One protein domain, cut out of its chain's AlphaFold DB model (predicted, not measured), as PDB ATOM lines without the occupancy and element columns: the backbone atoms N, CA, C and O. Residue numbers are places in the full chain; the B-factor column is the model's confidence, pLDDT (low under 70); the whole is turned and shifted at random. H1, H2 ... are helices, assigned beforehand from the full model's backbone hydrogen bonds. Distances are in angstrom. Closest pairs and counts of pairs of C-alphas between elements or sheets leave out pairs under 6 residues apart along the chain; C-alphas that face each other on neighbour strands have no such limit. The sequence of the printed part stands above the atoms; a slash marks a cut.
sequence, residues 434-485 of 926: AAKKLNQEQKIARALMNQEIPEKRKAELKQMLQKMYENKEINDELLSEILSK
ATOM      1  N   ALA A 434      51.357  15.693  19.864       54.94
ATOM      2  CA  ALA A 434      50.756  16.304  18.679       54.94
ATOM      3  C   ALA A 434      49.740  15.371  17.984       54.94
ATOM      4  O   ALA A 434      48.625  15.791  17.667       54.94
ATOM      5  N   ALA A 435      50.073  14.088  17.799       55.91
ATOM      6  CA  ALA A 435      49.153  13.101  17.235       55.91
ATOM      7  C   ALA A 435      47.988  12.770  18.187       55.91
ATOM      8  O   ALA A 435      46.872  12.533  17.714       55.91
ATOM      9  N   LYS A 436      48.205  12.797  19.513       61.56
ATOM     10  CA  LYS A 436      47.128  12.680  20.515       61.56
ATOM     11  C   LYS A 436      46.167  13.878  20.431       61.56
ATOM     12  O   LYS A 436      44.957  13.671  20.324       61.56
ATOM     13  N   LYS A 437      46.698  15.110  20.396       73.56
ATOM     14  CA  LYS A 437      45.935  16.368  20.310       73.56
ATOM     15  C   LYS A 437      45.095  16.436  19.029       73.56
ATOM     16  O   LYS A 437      43.882  16.615  19.116       73.56
ATOM     17  N   LEU A 438      45.684  16.175  17.857       75.19
ATOM     18  CA  LEU A 438      44.941  16.193  16.589       75.19
ATOM     19  C   LEU A 438      43.821  15.134  16.552       75.19
ATOM     20  O   LEU A 438      42.724  15.404  16.066       75.19
ATOM     21  N   ASN A 439      44.046  13.946  17.128       71.19
ATOM     22  CA  ASN A 439      42.995  12.928  17.262       71.19
ATOM     23  C   ASN A 439      41.821  13.376  18.150       71.19
ATOM     24  O   ASN A 439      40.715  12.856  17.992       71.19
ATOM     25  N   GLN A 440      42.037  14.299  19.089       78.38
ATOM     26  CA  GLN A 440      40.976  14.904  19.894       78.38
ATOM     27  C   GLN A 440      40.240  15.995  19.105       78.38
ATOM     28  O   GLN A 440      39.014  15.945  19.023       78.38
ATOM     29  N   GLU A 441      40.971  16.906  18.454       82.50
ATOM     30  CA  GLU A 441      40.409  17.964  17.597       82.50
ATOM     31  C   GLU A 441      39.496  17.375  16.510       82.50
ATOM     32  O   GLU A 441      38.330  17.752  16.397       82.50
ATOM     33  N   GLN A 442      39.963  16.353  15.785       82.50
ATOM     34  CA  GLN A 442      39.168  15.695  14.747       82.50
ATOM     35  C   GLN A 442      37.932  14.955  15.273       82.50
ATOM     36  O   GLN A 442      36.949  14.820  14.547       82.50
ATOM     37  N   LYS A 443      37.946  14.438  16.508       81.44
ATOM     38  CA  LYS A 443      36.745  13.823  17.104       81.44
ATOM     39  C   LYS A 443      35.686  14.876  17.414       81.44
ATOM     40  O   LYS A 443      34.506  14.611  17.208       81.44
ATOM     41  N   ILE A 444      36.106  16.058  17.863       86.50
ATOM     42  CA  ILE A 444      35.207  17.185  18.124       86.50
ATOM     43  C   ILE A 444      34.658  17.739  16.801       86.50
ATOM     44  O   ILE A 444      33.450  17.932  16.688       86.50
ATOM     45  N   ALA A 445      35.495  17.888  15.768       85.50
ATOM     46  CA  ALA A 445      35.050  18.354  14.454       85.50
ATOM     47  C   ALA A 445      34.067  17.384  13.764       85.50
ATOM     48  O   ALA A 445      32.999  17.818  13.335       85.50
ATOM     49  N   ARG A 446      34.338  16.064  13.750       86.25
ATOM     50  CA  ARG A 446      33.376  15.063  13.222       86.25
ATOM     51  C   ARG A 446      32.051  15.050  13.989       86.25
ATOM     52  O   ARG A 446      31.028  14.713  13.406       86.25
ATOM     53  N   ALA A 447      32.068  15.381  15.281       82.94
ATOM     54  CA  ALA A 447      30.847  15.517  16.062       82.94
ATOM     55  C   ALA A 447      30.070  16.783  15.665       82.94
ATOM     56  O   ALA A 447      28.882  16.695  15.387       82.94
ATOM     57  N   LEU A 448      30.730  17.942  15.583       82.75
ATOM     58  CA  LEU A 448      30.082  19.220  15.264       82.75
ATOM     59  C   LEU A 448      29.449  19.276  13.867       82.75
ATOM     60  O   LEU A 448      28.427  19.938  13.711       82.75
ATOM     61  N   MET A 449      30.012  18.564  12.885       79.62
ATOM     62  CA  MET A 449      29.426  18.443  11.542       79.62
ATOM     63  C   MET A 449      28.276  17.417  11.458       79.62
ATOM     64  O   MET A 449      27.642  17.302  10.412       79.62
ATOM     65  N   ASN A 450      27.984  16.665  12.529       74.88
ATOM     66  CA  ASN A 450      26.846  15.745  12.568       74.88
ATOM     67  C   ASN A 450      25.585  16.454  13.093       74.88
ATOM     68  O   ASN A 450      25.595  17.057  14.168       74.88
ATOM     69  N   GLN A 451      24.481  16.347  12.354       58.69
ATOM     70  CA  GLN A 451      23.255  17.112  12.606       58.69
ATOM     71  C   GLN A 451      22.427  16.595  13.799       58.69
ATOM     72  O   GLN A 451      21.630  17.345  14.352       58.69
ATOM     73  N   GLU A 452      22.640  15.355  14.256       74.25
ATOM     74  CA  GLU A 452      21.859  14.728  15.343       74.25
ATOM     75  C   GLU A 452      22.330  15.077  16.780       74.25
ATOM     76  O   GLU A 452      21.938  14.415  17.744       74.25
ATOM     77  N   ILE A 453      23.192  16.085  16.971       75.00
ATOM     78  CA  ILE A 453      23.733  16.430  18.301       75.00
ATOM     79  C   ILE A 453      22.889  17.518  18.997       75.00
ATOM     80  O   ILE A 453      22.730  18.602  18.440       75.00
ATOM     81  N   PRO A 454      22.420  17.302  20.249       81.25
ATOM     82  CA  PRO A 454      21.680  18.312  21.008       81.25
ATOM     83  C   PRO A 454      22.447  19.632  21.158       81.25
ATOM     84  O   PRO A 454      23.619  19.630  21.538       81.25
ATOM     85  N   GLU A 455      21.770  20.765  20.954       78.25
ATOM     86  CA  GLU A 455      22.401  22.094  20.870       78.25
ATOM     87  C   GLU A 455      23.267  22.468  22.086       78.25
ATOM     88  O   GLU A 455      24.361  23.002  21.916       78.25
ATOM     89  N   LYS A 456      22.880  22.082  23.313       79.56
ATOM     90  CA  LYS A 456      23.746  22.261  24.497       79.56
ATOM     91  C   LYS A 456      25.113  21.579  24.322       79.56
ATOM     92  O   LYS A 456      26.145  22.172  24.624       79.56
ATOM     93  N   ARG A 457      25.133  20.352  23.792       75.25
ATOM     94  CA  ARG A 457      26.371  19.603  23.542       75.25
ATOM     95  C   ARG A 457      27.143  20.160  22.342       75.25
ATOM     96  O   ARG A 457      28.369  20.120  22.342       75.25
ATOM     97  N   LYS A 458      26.446  20.713  21.350       80.50
ATOM     98  CA  LYS A 458      27.039  21.429  20.209       80.50
ATOM     99  C   LYS A 458      27.771  22.697  20.673       80.50
ATOM    100  O   LYS A 458      28.914  22.912  20.279       80.50
ATOM    101  N   ALA A 459      27.172  23.469  21.583       79.94
ATOM    102  CA  ALA A 459      27.795  24.633  22.213       79.94
ATOM    103  C   ALA A 459      29.045  24.253  23.030       79.94
ATOM    104  O   ALA A 459      30.110  24.824  22.804       79.94
ATOM    105  N   GLU A 460      28.954  23.234  23.898       83.81
ATOM    106  CA  GLU A 460      30.108  22.687  24.640       83.81
ATOM    107  C   GLU A 460      31.267  22.304  23.696       83.81
ATOM    108  O   GLU A 460      32.422  22.649  23.940       83.81
ATOM    109  N   LEU A 461      30.967  21.617  22.588       82.88
ATOM    110  CA  LEU A 461      31.968  21.174  21.616       82.88
ATOM    111  C   LEU A 461      32.575  22.338  20.804       82.88
ATOM    112  O   LEU A 461      33.783  22.319  20.558       82.88
ATOM    113  N   LYS A 462      31.798  23.373  20.441       82.50
ATOM    114  CA  LYS A 462      32.343  24.603  19.830       82.50
ATOM    115  C   LYS A 462      33.275  25.338  20.797       82.50
ATOM    116  O   LYS A 462      34.386  25.689  20.406       82.50
ATOM    117  N   GLN A 463      32.882  25.474  22.065       81.50
ATOM    118  CA  GLN A 463      33.695  26.114  23.104       81.50
ATOM    119  C   GLN A 463      35.022  25.367  23.343       81.50
ATOM    120  O   GLN A 463      36.065  25.993  23.544       81.50
ATOM    121  N   MET A 464      35.014  24.030  23.262       80.88
ATOM    122  CA  MET A 464      36.240  23.225  23.316       80.88
ATOM    123  C   MET A 464      37.194  23.525  22.149       80.88
ATOM    124  O   MET A 464      38.390  23.659  22.395       80.88
ATOM    125  N   LEU A 465      36.707  23.670  20.908       81.56
ATOM    126  CA  LEU A 465      37.573  24.044  19.778       81.56
ATOM    127  C   LEU A 465      38.037  25.502  19.841       81.56
ATOM    128  O   LEU A 465      39.214  25.743  19.594       81.56
ATOM    129  N   GLN A 466      37.184  26.449  20.248       82.06
ATOM    130  CA  GLN A 466      37.583  27.846  20.493       82.06
ATOM    131  C   GLN A 466      38.784  27.921  21.438       82.06
ATOM    132  O   GLN A 466      39.786  28.558  21.121       82.06
ATOM    133  N   LYS A 467      38.745  27.174  22.549       79.50
ATOM    134  CA  LYS A 467      39.851  27.104  23.514       79.50
ATOM    135  C   LYS A 467      41.120  26.422  22.969       79.50
ATOM    136  O   LYS A 467      42.190  26.605  23.540       79.50
ATOM    137  N   MET A 468      41.024  25.644  21.888       78.56
ATOM    138  CA  MET A 468      42.168  24.998  21.221       78.56
ATOM    139  C   MET A 468      42.722  25.800  20.030       78.56
ATOM    140  O   MET A 468      43.864  25.560  19.643       78.56
ATOM    141  N   TYR A 469      41.934  26.737  19.489       80.25
ATOM    142  CA  TYR A 469      42.227  27.590  18.327       80.25
ATOM    143  C   TYR A 469      42.159  29.091  18.682       80.25
ATOM    144  O   TYR A 469      41.718  29.908  17.876       80.25
ATOM    145  N   GLU A 470      42.589  29.450  19.897       77.19
ATOM    146  CA  GLU A 470      42.804  30.840  20.353       77.19
ATOM    147  C   GLU A 470      41.595  31.775  20.126       77.19
ATOM    148  O   GLU A 470      41.723  32.920  19.705       77.19
ATOM    149  N   ASN A 471      40.397  31.266  20.428       69.12
ATOM    150  CA  ASN A 471      39.100  31.934  20.276       69.12
ATOM    151  C   ASN A 471      38.702  32.309  18.833       69.12
ATOM    152  O   ASN A 471      37.778  33.102  18.655       69.12
ATOM    153  N   LYS A 472      39.308  31.696  17.803       74.00
ATOM    154  CA  LYS A 472      38.762  31.742  16.435       74.00
ATOM    155  C   LYS A 472      37.303  31.269  16.398       74.00
ATOM    156  O   LYS A 472      36.899  30.368  17.137       74.00
ATOM    157  N   GLU A 473      36.519  31.864  15.506       77.00
ATOM    158  CA  GLU A 473      35.132  31.469  15.277       77.00
ATOM    159  C   GLU A 473      35.050  30.077  14.628       77.00
ATOM    160  O   GLU A 473      35.795  29.759  13.702       77.00
ATOM    161  N   ILE A 474      34.147  29.223  15.128       81.69
ATOM    162  CA  ILE A 474      33.999  27.843  14.640       81.69
ATOM    163  C   ILE A 474      32.936  27.802  13.539       81.69
ATOM    164  O   ILE A 474      31.760  27.518  13.807       81.69
ATOM    165  N   ASN A 475      33.375  28.097  12.316       84.31
ATOM    166  CA  ASN A 475      32.645  27.873  11.071       84.31
ATOM    167  C   ASN A 475      32.960  26.477  10.481       84.31
ATOM    168  O   ASN A 475      33.906  25.806  10.900       84.31
ATOM    169  N   ASP A 476      32.167  26.026   9.507       82.94
ATOM    170  CA  ASP A 476      32.312  24.679   8.924       82.94
ATOM    171  C   ASP A 476      33.576  24.525   8.051       82.94
ATOM    172  O   ASP A 476      34.062  23.415   7.820       82.94
ATOM    173  N   GLU A 477      34.161  25.647   7.630       84.19
ATOM    174  CA  GLU A 477      35.434  25.733   6.913       84.19
ATOM    175  C   GLU A 477      36.617  25.355   7.826       84.19
ATOM    176  O   GLU A 477      37.385  24.449   7.496       84.19
ATOM    177  N   LEU A 478      36.698  25.928   9.035       82.81
ATOM    178  CA  LEU A 478      37.676  25.542  10.061       82.81
ATOM    179  C   LEU A 478      37.466  24.097  10.540       82.81
ATOM    180  O   LEU A 478      38.437  23.379  10.791       82.81
ATOM    181  N   LEU A 479      36.215  23.626  10.636       85.19
ATOM    182  CA  LEU A 479      35.939  22.211  10.921       85.19
ATOM    183  C   LEU A 479      36.497  21.301   9.815       85.19
ATOM    184  O   LEU A 479      37.127  20.287  10.122       85.19
ATOM    185  N   SER A 480      36.351  21.692   8.550       84.06
ATOM    186  CA  SER A 480      36.914  20.973   7.401       84.06
ATOM    187  C   SER A 480      38.453  21.000   7.391       84.06
ATOM    188  O   SER A 480      39.083  19.969   7.143       84.06
ATOM    189  N   GLU A 481      39.075  22.128   7.756       84.88
ATOM    190  CA  GLU A 481      40.531  22.272   7.938       84.88
ATOM    191  C   GLU A 481      41.073  21.333   9.034       84.88
ATOM    192  O   GLU A 481      42.110  20.688   8.872       84.88
ATOM    193  N   ILE A 482      40.361  21.200  10.158       84.38
ATOM    194  CA  ILE A 482      40.726  20.275  11.244       84.38
ATOM    195  C   ILE A 482      40.681  18.812  10.769       84.38
ATOM    196  O   ILE A 482      41.528  18.001  11.160       84.38
ATOM    197  N   LEU A 483      39.713  18.464   9.917       83.00
ATOM    198  CA  LEU A 483      39.523  17.103   9.413       83.00
ATOM    199  C   LEU A 483      40.490  16.710   8.289       83.00
ATOM    200  O   LEU A 483      40.787  15.521   8.163       83.00
ATOM    201  N   SER A 484      41.010  17.668   7.515       80.25
ATOM    202  CA  SER A 484      41.981  17.411   6.440       80.25
ATOM    203  C   SER A 484      43.429  17.259   6.937       80.25
ATOM    204  O   SER A 484      44.228  16.560   6.305       80.25
ATOM    205  N   LYS A 485      43.772  17.849   8.092       79.88
ATOM    206  CA  LYS A 485      45.092  17.713   8.740       79.88
ATOM    207  C   LYS A 485      45.466  16.247   8.989       79.88
ATOM    208  O   LYS A 485      44.699  15.478   9.567       79.88
TER     209      LYS A 485
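Overview. This is residues 434 to 485 of the 926 residues of the protein "CLUMA_CG004817, isoform A" of Clunio marinus (UniProt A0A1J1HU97). Going along the printed part from its first residue, you meet a long helix, H1, that then folds back as a helical hairpin into H2, while a shorter helix, H3, crosses H1 obliquely from another side, so that H1 has both other helices packed on it and H2 and H3 stay apart. The hairpin's turn sticks out at one end of the longest axis, with residues 451 to 456 standing free. The printed part has 52 residues with three named helices, in the order H1, H2, H3, and no named strand; its class is all helix. The whole is compact, with a radius of gyration of the C-alphas of 10.3 A, and its C-alphas span 29 by 20 by 19 A.

Arrangement. Look first at H1, residues 434 to 448, which touches the two other helices. H2, residues 455 to 468, touches H1, and their closest C-alphas are those of Leu 448 and Lys 458, 6.2 A apart. The two form a helical hairpin and run opposite ways at a shallow tilt of 29 degrees. Now look at H3, residues 476 to 484, which touches H1 with 11 pairs of C-alphas within 8 A. Their closest C-alphas are those of Ala 445 and Leu 479, 5.3 A apart. H1 and H3 run opposite ways at a steep tilt of 41 degrees. H2 and H3 are apart, though they follow each other in the chain. In the backbones of H2 and H3 every O i to N i+4 pair is within hydrogen-bond range; in H1 it is 10 of 11.

Along the chain. Find C-alpha 434 at (50.756, 16.304, 18.679); from there H1 runs 21.2 A to C-alpha 448 at (30.082, 19.220, 15.264), with x falling. Pick up H2 at C-alpha 455, at (22.401, 22.094, 20.870); from there it runs 20.0 A to C-alpha 468 at (42.168, 24.998, 21.221), with x rising. H3 begins at Asp 476 and ends 12.3 A away at C-alpha 484, at (41.981, 17.411, 6.440).

Size, cuts and confidence. The two C-alphas farthest apart are those of Ala 434 and Pro 454, 29.2 A, while the first and last printed C-alphas, those of Ala 434 and Lys 485, are 11.5 A apart. The printed part has no cut. The links from H1 to H2, 6 residues, and from H2 to H3, 7 residues, are both short. The mean pLDDT of the printed part is 78.6; look for values under 70 at residues 434 to 436, residue 451 and residue 471.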